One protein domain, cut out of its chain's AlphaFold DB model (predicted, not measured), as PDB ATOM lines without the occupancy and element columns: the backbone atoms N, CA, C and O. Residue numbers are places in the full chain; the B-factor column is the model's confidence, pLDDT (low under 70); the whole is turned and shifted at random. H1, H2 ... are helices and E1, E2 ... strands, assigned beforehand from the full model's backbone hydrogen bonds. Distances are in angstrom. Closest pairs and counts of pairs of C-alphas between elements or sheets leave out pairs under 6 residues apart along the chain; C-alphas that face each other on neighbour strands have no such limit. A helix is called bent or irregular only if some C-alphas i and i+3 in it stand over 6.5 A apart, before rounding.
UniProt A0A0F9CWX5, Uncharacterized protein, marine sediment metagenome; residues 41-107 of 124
ATOM      1  N   TRP A  41      30.780 -57.194 -26.028       96.94
ATOM      2  CA  TRP A  41      31.362 -55.968 -25.503       96.94
ATOM      3  C   TRP A  41      30.320 -55.195 -24.705       96.94
ATOM      4  O   TRP A  41      29.224 -54.936 -25.199       96.94
ATOM      5  N   VAL A  42      30.651 -54.794 -23.482       97.06
ATOM      6  CA  VAL A  42      29.766 -54.007 -22.619       97.06
ATOM      7  C   VAL A  42      30.115 -52.529 -22.702       97.06
ATOM      8  O   VAL A  42      31.270 -52.141 -22.549       97.06
ATOM      9  N   PHE A  43      29.107 -51.696 -22.946       95.38
ATOM     10  CA  PHE A  43      29.236 -50.249 -22.844       95.38
ATOM     11  C   PHE A  43      28.988 -49.804 -21.401       95.38
ATOM     12  O   PHE A  43      27.949 -50.119 -20.821       95.38
ATOM     13  N   ASP A  44      29.902 -49.021 -20.839       93.44
ATOM     14  CA  ASP A  44      29.750 -48.406 -19.524       93.44
ATOM     15  C   ASP A  44      29.810 -46.879 -19.662       93.44
ATOM     16  O   ASP A  44      30.763 -46.291 -20.191       93.44
ATOM     17  N   THR A  45      28.764 -46.210 -19.175       90.81
ATOM     18  CA  THR A  45      28.759 -44.749 -19.101       90.81
ATOM     19  C   THR A  45      29.790 -44.239 -18.093       90.81
ATOM     20  O   THR A  45      30.201 -44.933 -17.157       90.81
ATOM     21  N   ALA A  46      30.224 -42.988 -18.270       85.56
ATOM     22  CA  ALA A  46      31.038 -42.322 -17.260       85.56
ATOM     23  C   ALA A  46      30.295 -42.330 -15.911       85.56
ATOM     24  O   ALA A  46      29.133 -41.940 -15.841       85.56
ATOM     25  N   LYS A  47      30.969 -42.732 -14.825       76.88
ATOM     26  CA  LYS A  47      30.382 -42.846 -13.472       76.88
ATOM     27  C   LYS A  47      30.129 -41.501 -12.776       76.88
ATOM     28  O   LYS A  47      30.124 -41.432 -11.549       76.88
ATOM     29  N   ASP A  48      29.966 -40.425 -13.537       72.75
ATOM     30  CA  ASP A  48      29.581 -39.125 -13.005       72.75
ATOM     31  C   ASP A  48      28.176 -38.729 -13.453       72.75
ATOM     32  O   ASP A  48      27.597 -39.300 -14.370       72.75
ATOM     33  N   GLU A  49      27.604 -37.732 -12.782       61.16
ATOM     34  CA  GLU A  49      26.238 -37.256 -13.036       61.16
ATOM     35  C   GLU A  49      26.064 -36.583 -14.417       61.16
ATOM     36  O   GLU A  49      25.002 -36.041 -14.711       61.16
ATOM     37  N   ARG A  50      27.094 -36.577 -15.277       69.25
ATOM     38  CA  ARG A  50      27.108 -35.883 -16.573       69.25
ATOM     39  C   ARG A  50      27.249 -36.858 -17.741       69.25
ATOM     40  O   ARG A  50      28.046 -36.639 -18.655       69.25
ATOM     41  N   VAL A  51      26.434 -37.909 -17.744       75.00
ATOM     42  CA  VAL A  51      26.290 -38.789 -18.910       75.00
ATOM     43  C   VAL A  51      25.576 -38.032 -20.033       75.00
ATOM     44  O   VAL A  51      24.527 -37.424 -19.818       75.00
ATOM     45  N   CYS A  52      26.135 -38.049 -21.246       80.44
ATOM     46  CA  CYS A  52      25.494 -37.371 -22.369       80.44
ATOM     47  C   CYS A  52      24.228 -38.131 -22.828       80.44
ATOM     48  O   CYS A  52      24.191 -39.365 -22.757       80.44
ATOM     49  N   PRO A  53      23.199 -37.433 -23.350       82.19
ATOM     50  CA  PRO A  53      21.955 -38.072 -23.796       82.19
ATOM     51  C   PRO A  53      22.135 -39.098 -24.920       82.19
ATOM     52  O   PRO A  53      21.254 -39.923 -25.128       82.19
ATOM     53  N   VAL A  54      23.259 -39.043 -25.645       83.56
ATOM     54  CA  VAL A  54      23.591 -40.023 -26.688       83.56
ATOM     55  C   VAL A  54      24.098 -41.329 -26.081       83.56
ATOM     56  O   VAL A  54      23.702 -42.387 -26.538       83.56
ATOM     57  N   CYS A  55      24.920 -41.271 -25.032       86.06
ATOM     58  CA  CYS A  55      25.500 -42.458 -24.401       86.06
ATOM     59  C   CYS A  55      24.575 -43.104 -23.361       86.06
ATOM     60  O   CYS A  55      24.606 -44.318 -23.190       86.06
ATOM     61  N   SER A  56      23.742 -42.314 -22.675       88.06
ATOM     62  CA  SER A  56      22.865 -42.806 -21.599       88.06
ATOM     63  C   SER A  56      21.965 -43.992 -21.996       88.06
ATOM     64  O   SER A  56      21.868 -44.924 -21.198       88.06
ATOM     65  N   PRO A  57      21.352 -44.041 -23.196       89.75
ATOM     66  CA  PRO A  57      20.529 -45.180 -23.617       89.75
ATOM     67  C   PRO A  57      21.302 -46.487 -23.830       89.75
ATOM     68  O   PRO A  57      20.686 -47.543 -23.959       89.75
ATOM     69  N   HIS A  58      22.631 -46.421 -23.921       90.50
ATOM     70  CA  HIS A  58      23.497 -47.575 -24.151       90.50
ATOM     71  C   HIS A  58      24.150 -48.088 -22.868       90.50
ATOM     72  O   HIS A  58      24.901 -49.055 -22.938       90.50
ATOM     73  N   ASP A  59      23.882 -47.477 -21.710       92.50
ATOM     74  CA  ASP A  59      24.490 -47.905 -20.453       92.50
ATOM     75  C   ASP A  59      24.227 -49.389 -20.180       92.50
ATOM     76  O   ASP A  59      23.085 -49.853 -20.250       92.50
ATOM     77  N   ARG A  60      25.300 -50.135 -19.895       94.25
ATOM     78  CA  ARG A  60      25.302 -51.585 -19.652       94.25
ATOM     79  C   ARG A  60      24.816 -52.430 -20.830       94.25
ATOM     80  O   ARG A  60      24.624 -53.637 -20.672       94.25
ATOM     81  N   ARG A  61      24.607 -51.833 -22.005       96.25
ATOM     82  CA  ARG A  61      24.223 -52.571 -23.204       96.25
ATOM     83  C   ARG A  61      25.405 -53.402 -23.684       96.25
ATOM     84  O   ARG A  61      26.527 -52.907 -23.769       96.25
ATOM     85  N   VAL A  62      25.107 -54.650 -24.025       97.19
ATOM     86  CA  VAL A  62      26.044 -55.549 -24.691       97.19
ATOM     87  C   VAL A  62      25.885 -55.402 -26.201       97.19
ATOM     88  O   VAL A  62      24.763 -55.319 -26.710       97.19
ATOM     89  N   PHE A  63      27.014 -55.337 -26.889       97.06
ATOM     90  CA  PHE A  63      27.141 -55.302 -28.338       97.06
ATOM     91  C   PHE A  63      27.969 -56.494 -28.785       97.06
ATOM     92  O   PHE A  63      28.895 -56.901 -28.083       97.06
ATOM     93  N   ARG A  64      27.679 -57.015 -29.971       96.75
ATOM     94  CA  ARG A  64      28.639 -57.887 -30.650       96.75
ATOM     95  C   ARG A  64      29.770 -57.038 -31.220       96.75
ATOM     96  O   ARG A  64      29.557 -55.865 -31.540       96.75
ATOM     97  N   GLY A  65      30.967 -57.605 -31.350       95.06
ATOM     98  CA  GLY A  65      32.130 -56.864 -31.842       95.06
ATOM     99  C   GLY A  65      31.876 -56.172 -33.187       95.06
ATOM    100  O   GLY A  65      32.179 -54.990 -33.344       95.06
ATOM    101  N   ASP A  66      31.209 -56.853 -34.116       95.62
ATOM    102  CA  ASP A  66      30.868 -56.331 -35.445       95.62
ATOM    103  C   ASP A  66      29.764 -55.254 -35.443       95.62
ATOM    104  O   ASP A  66      29.621 -54.509 -36.415       95.62
ATOM    105  N   GLU A  67      29.018 -55.103 -34.348       96.38
ATOM    106  CA  GLU A  67      28.012 -54.047 -34.177       96.38
ATOM    107  C   GLU A  67      28.620 -52.720 -33.701       96.38
ATOM    108  O   GLU A  67      28.029 -51.656 -33.927       96.38
ATOM    109  N   ILE A  68      29.795 -52.753 -33.058       94.88
ATOM    110  CA  ILE A  68      30.427 -51.566 -32.463       94.88
ATOM    111  C   ILE A  68      30.665 -50.458 -33.491       94.88
ATOM    112  O   ILE A  68      30.239 -49.338 -33.211       94.88
ATOM    113  N   PRO A  69      31.246 -50.703 -34.682       93.25
ATOM    114  CA  PRO A  69      31.442 -49.643 -35.674       93.25
ATOM    115  C   PRO A  69      30.132 -49.001 -36.154       93.25
ATOM    116  O   PRO A  69      30.122 -47.850 -36.582       93.25
ATOM    117  N   GLY A  70      29.010 -49.727 -36.085       91.62
ATOM    118  CA  GLY A  70      27.689 -49.190 -36.409       91.62
ATOM    119  C   GLY A  70      27.104 -48.329 -35.286       91.62
ATOM    120  O   GLY A  70      26.497 -47.293 -35.556       91.62
ATOM    121  N   ALA A  71      27.288 -48.743 -34.030       90.44
ATOM    122  CA  ALA A  71      26.797 -48.020 -32.856       90.44
ATOM    123  C   ALA A  71      27.671 -46.807 -32.491       90.44
ATOM    124  O   ALA A  71      27.161 -45.763 -32.085       90.44
ATOM    125  N   PHE A  72      28.983 -46.939 -32.669       90.94
ATOM    126  CA  PHE A  72      30.001 -45.946 -32.352       90.94
ATOM    127  C   PHE A  72      30.972 -45.846 -33.537       90.94
ATOM    128  O   PHE A  72      32.010 -46.496 -33.526       90.94
ATOM    129  N   PRO A  73      30.661 -45.038 -34.566       89.69
ATOM    130  CA  PRO A  73      31.482 -44.957 -35.782       89.69
ATOM    131  C   PRO A  73      32.913 -44.473 -35.549       89.69
ATOM    132  O   PRO A  73      33.821 -44.848 -36.287       89.69
ATOM    133  N   SER A  74      33.107 -43.665 -34.508       90.00
ATOM    134  CA  SER A  74      34.412 -43.164 -34.097       90.00
ATOM    135  C   SER A  74      34.722 -43.629 -32.693       90.00
ATOM    136  O   SER A  74      33.996 -43.335 -31.737       90.00
ATOM    137  N   PHE A  75      35.835 -44.333 -32.566       92.00
ATOM    138  CA  PHE A  75      36.336 -44.849 -31.308       92.00
ATOM    139  C   PHE A  75      37.854 -44.985 -31.364       92.00
ATOM    140  O   PHE A  75      38.460 -44.966 -32.433       92.00
ATOM    141  N   GLU A  76      38.466 -45.111 -30.195       92.25
ATOM    142  CA  GLU A  76      39.898 -45.325 -30.053       92.25
ATOM    143  C   GLU A  76      40.161 -46.552 -29.191       92.25
ATOM    144  O   GLU A  76      39.516 -46.747 -28.161       92.25
ATOM    145  N   MET A  77      41.128 -47.363 -29.607       90.50
ATOM    146  CA  MET A  77      41.644 -48.451 -28.788       90.50
ATOM    147  C   MET A  77      42.507 -47.871 -27.669       90.50
ATOM    148  O   MET A  77      43.546 -47.277 -27.945       90.50
ATOM    149  N   ILE A  78      42.093 -48.054 -26.415       90.31
ATOM    150  CA  ILE A  78      42.832 -47.551 -25.241       90.31
ATOM    151  C   ILE A  78      43.543 -48.667 -24.467       90.31
ATOM    152  O   ILE A  78      44.423 -48.389 -23.653       90.31
ATOM    153  N   GLY A  79      43.204 -49.924 -24.752       85.06
ATOM    154  CA  GLY A  79      43.807 -51.103 -24.146       85.06
ATOM    155  C   GLY A  79      43.355 -52.392 -24.826       85.06
ATOM    156  O   GLY A  79      42.516 -52.389 -25.731       85.06
ATOM    157  N   VAL A  80      43.916 -53.521 -24.387       82.94
ATOM    158  CA  VAL A  80      43.483 -54.846 -24.849       82.94
ATOM    159  C   VAL A  80      42.066 -55.095 -24.345       82.94
ATOM    160  O   VAL A  80      41.850 -55.201 -23.141       82.94
ATOM    161  N   GLY A  81      41.109 -55.180 -25.269       88.19
ATOM    162  CA  GLY A  81      39.699 -55.332 -24.918       88.19
ATOM    163  C   GLY A  81      39.065 -54.064 -24.343       88.19
ATOM    164  O   GLY A  81      38.040 -54.164 -23.680       88.19
ATOM    165  N   GLU A  82      39.646 -52.880 -24.572       92.06
ATOM    166  CA  GLU A  82      39.092 -51.608 -24.096       92.06
ATOM    167  C   GLU A  82      39.082 -50.544 -25.192       92.06
ATOM    168  O   GLU A  82      40.099 -50.244 -25.827       92.06
ATOM    169  N   ILE A  83      37.914 -49.937 -25.379       93.94
ATOM    170  CA  ILE A  83      37.639 -48.935 -26.399       93.94
ATOM    171  C   ILE A  83      37.047 -47.680 -25.758       93.94
ATOM    172  O   ILE A  83      36.124 -47.746 -24.943       93.94
ATOM    173  N   ALA A  84      37.536 -46.518 -26.183       92.69
ATOM    174  CA  ALA A  84      36.958 -45.219 -25.876       92.69
ATOM    175  C   ALA A  84      36.124 -44.710 -27.068       92.69
ATOM    176  O   ALA A  84      36.694 -44.286 -28.078       92.69
ATOM    177  N   PRO A  85      34.780 -44.703 -26.994       91.56
ATOM    178  CA  PRO A  85      33.939 -44.110 -28.025       91.56
ATOM    179  C   PRO A  85      34.133 -42.587 -28.078       91.56
ATOM    180  O   PRO A  85      34.068 -41.886 -27.066       91.56
ATOM    181  N   ARG A  86      34.327 -42.046 -29.283       90.00
ATOM    182  CA  ARG A  86      34.624 -40.630 -29.547       90.00
ATOM    183  C   ARG A  86      33.403 -39.861 -30.068       90.00
ATOM    184  O   ARG A  86      33.509 -39.010 -30.943       90.00
ATOM    185  N   VAL A  87      32.239 -40.104 -29.463       85.50
ATOM    186  CA  VAL A  87      30.918 -39.579 -29.885       85.50
ATOM    187  C   VAL A  87      30.864 -38.049 -30.028       85.50
ATOM    188  O   VAL A  87      30.086 -37.523 -30.819       85.50
ATOM    189  N   HIS A  88      31.674 -37.312 -29.264       85.88
ATOM    190  CA  HIS A  88      31.695 -35.847 -29.305       85.88
ATOM    191  C   HIS A  88      32.587 -35.268 -30.420       85.88
ATOM    192  O   HIS A  88      32.456 -34.087 -30.720       85.88
ATOM    193  N   LEU A  89      33.481 -36.057 -31.038       80.38
ATOM    194  CA  LEU A  89      34.332 -35.562 -32.133       80.38
ATOM    195  C   LEU A  89      33.514 -35.274 -33.396       80.38
ATOM    196  O   LEU A  89      33.740 -34.263 -34.054       80.38
ATOM    197  N   ASP A  90      32.530 -36.123 -33.692       72.69
ATOM    198  CA  ASP A  90      31.730 -36.020 -34.919       72.69
ATOM    199  C   ASP A  90      30.374 -35.342 -34.710       72.69
ATOM    200  O   ASP A  90      29.628 -35.122 -35.666       72.69
ATOM    201  N   ASN A  91      30.025 -35.013 -33.463       74.62
ATOM    202  CA  ASN A  91      28.738 -34.416 -33.137       74.62
ATOM    203  C   ASN A  91      28.897 -32.937 -32.748       74.62
ATOM    204  O   ASN A  91      29.225 -32.645 -31.598       74.62
ATOM    205  N   PRO A  92      28.583 -31.984 -33.648       76.19
ATOM    206  CA  PRO A  92      28.772 -30.554 -33.390       76.19
ATOM    207  C   PRO A  92      27.880 -30.002 -32.264       76.19
ATOM    208  O   PRO A  92      28.099 -28.884 -31.798       76.19
ATOM    209  N   TRP A  93      26.878 -30.767 -31.822       75.56
ATOM    210  CA  TRP A  93      25.968 -30.404 -30.733       75.56
ATOM    211  C   TRP A  93      26.456 -30.882 -29.363       75.56
ATOM    212  O   TRP A  93      25.897 -30.479 -28.343       75.56
ATOM    213  N   LEU A  94      27.484 -31.732 -29.323       75.75
ATOM    214  CA  LEU A  94      28.095 -32.222 -28.095       75.75
ATOM    215  C   LEU A  94      29.450 -31.539 -27.914       75.75
ATOM    216  O   LEU A  94      30.353 -31.704 -28.723       75.75
ATOM    217  N   GLN A  95      29.594 -30.758 -26.844       74.62
ATOM    218  CA  GLN A  95      30.863 -30.110 -26.512       74.62
ATOM    219  C   GLN A  95      31.598 -30.873 -25.406       74.62
ATOM    220  O   GLN A  95      30.995 -31.273 -24.410       74.62
ATOM    221  N   GLY A  96      32.916 -31.024 -25.563       77.44
ATOM    222  CA  GLY A  96      33.809 -31.656 -24.585       77.44
ATOM    223  C   GLY A  96      34.205 -33.091 -24.939       77.44
ATOM    224  O   GLY A  96      33.844 -33.608 -25.989       77.44
ATOM    225  N   GLU A  97      34.949 -33.753 -24.056       79.88
ATOM    226  CA  GLU A  97      35.433 -35.122 -24.275       79.88
ATOM    227  C   GLU A  97      34.411 -36.175 -23.809       79.88
ATOM    228  O   GLU A  97      33.816 -36.054 -22.732       79.88
ATOM    229  N   CYS A  98      34.207 -37.220 -24.618       84.69
ATOM    230  CA  CYS A  98      33.443 -38.397 -24.211       84.69
ATOM    231  C   CYS A  98      34.303 -39.262 -23.280       84.69
ATOM    232  O   CYS A  98      35.418 -39.629 -23.633       84.69
ATOM    233  N   ARG A  99      33.769 -39.583 -22.096       86.88
ATOM    234  CA  ARG A  99      34.452 -40.361 -21.042       86.88
ATOM    235  C   ARG A  99      33.791 -41.718 -20.771       86.88
ATOM    236  O   ARG A  99      34.005 -42.303 -19.714       86.88
ATOM    237  N   CYS A 100      32.927 -42.166 -21.678       90.12
ATOM    238  CA  CYS A 100      32.346 -43.508 -21.618       90.12
ATOM    239  C   CYS A 100      33.376 -44.528 -22.116       90.12
ATOM    240  O   CYS A 100      34.319 -44.145 -22.811       90.12
ATOM    241  N   GLY A 101      33.191 -45.798 -21.772       93.62
ATOM    242  CA  GLY A 101      34.065 -46.890 -22.189       93.62
ATOM    243  C   GLY A 101      33.270 -48.058 -22.754       93.62
ATOM    244  O   GLY A 101      32.078 -48.202 -22.490       93.62
ATOM    245  N   ILE A 102      33.941 -48.879 -23.550       95.31
ATOM    246  CA  ILE A 102      33.428 -50.155 -24.034       95.31
ATOM    247  C   ILE A 102      34.489 -51.207 -23.742       95.31
ATOM    248  O   ILE A 102      35.641 -51.042 -24.146       95.31
ATOM    249  N   SER A 103      34.111 -52.275 -23.051       95.50
ATOM    250  CA  SER A 103      35.033 -53.327 -22.627       95.50
ATOM    251  C   SER A 103      34.594 -54.686 -23.151       95.50
ATOM    252  O   SER A 103      33.415 -55.027 -23.094       95.50
ATOM    253  N   LEU A 104      35.546 -55.469 -23.643       95.31
ATOM    254  CA  LEU A 104      35.342 -56.848 -24.067       95.31
ATOM    255  C   LEU A 104      35.034 -57.716 -22.842       95.31
ATOM    256  O   LEU A 104      35.825 -57.777 -21.896       95.31
ATOM    257  N   LEU A 105      33.886 -58.387 -22.862       94.44
ATOM    258  CA  LEU A 105      33.527 -59.385 -21.864       94.44
ATOM    259  C   LEU A 105      34.452 -60.590 -22.003       94.44
ATOM    260  O   LEU A 105      34.789 -61.009 -23.107       94.44
ATOM    261  N   ASP A 106      34.912 -61.096 -20.859       90.62
ATOM    262  CA  ASP A 106      35.769 -62.280 -20.767       90.62
ATOM    263  C   ASP A 106      37.007 -62.237 -21.683       90.62
ATOM    264  O   ASP A 106      37.514 -63.262 -22.136       90.62
ATOM    265  N   ALA A 107      37.562 -61.035 -21.901       87.12
ATOM    266  CA  ALA A 107      38.680 -60.788 -22.818       87.12
ATOM    267  C   ALA A 107      39.845 -61.773 -22.647       87.12
ATOM    268  O   ALA A 107      40.410 -62.269 -23.621       87.12
TER     269      ALA A 107
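AT A GLANCE: This is residues 41 to 107 of the 124 residues of an uncharacterized protein of marine sediment metagenome (UniProt A0A0F9CWX5). A strongly twisted sheet of five short strands curls into a trough, with one short helix, H1, over its inside, between the two edge strands E2 and E3. Two long loops, residues 45 to 61 and 86 to 100, run out past one end of the strands and back. The printed part has 67 residues, with E1, E2, H1, E3, E4 and E5 along the chain; the sheet's order is E2, E1, E5, E4, E3, all antiparallel. The class is mixed, helices and strands, though under half of the residues are in named elements. The whole is compact, with a radius of gyration of the C-alphas of 11.2 A and spans of 33 by 22 by 20 A.

IN THESE COORDINATES: E1, residues 41 to 44, begins at C-alpha 41 (31.362, -55.968, -25.503) and is 9.8 A long. E2 is residues 62 to 64, 6.9 A; E3 residues 75 to 79, 12.1 A; E4 residues 82 to 85, 9.9 A. E5, residues 101 to 104, is 10.2 A long and ends at C-alpha 104 (35.342, -56.848, -24.067). H1, residues 65 to 71, is 10.4 A long and only just irregular: C-alphas 66 and 69 are 6.7 A apart.

HOW THE PARTS SIT: Inner strands E1 and E5 are antiparallel at 154 degrees, with N 42 and O 103 at 2.8 A. E1 and E2 form a hairpin, with N 41 and O 63 at 2.8 A. E3, E4 and E5 make a meander, each strand the antiparallel neighbour of the one before, and two hairpins: N 102 and O 83 are 2.8 A apart, N 84 and O 76 2.8 A. E2 and E3 are apart. H1 is on the sheet; its closest C-alphas to E1 are those of Gly 65 and Trp 41, 6.4 A. In H1, 1 of 3 O i to N i+4 pairs and 3 of 4 O i to N i+3 pairs are within hydrogen-bond range.

THE WHOLE: The two C-alphas farthest apart, those of Pro 92 and Asp 106, are 34.9 A apart. The printed part has no cut. The links E1 to E2 and E4 to E5 are long. Mean pLDDT of the printed part is 87.6; residues 49 to 50 are under 70.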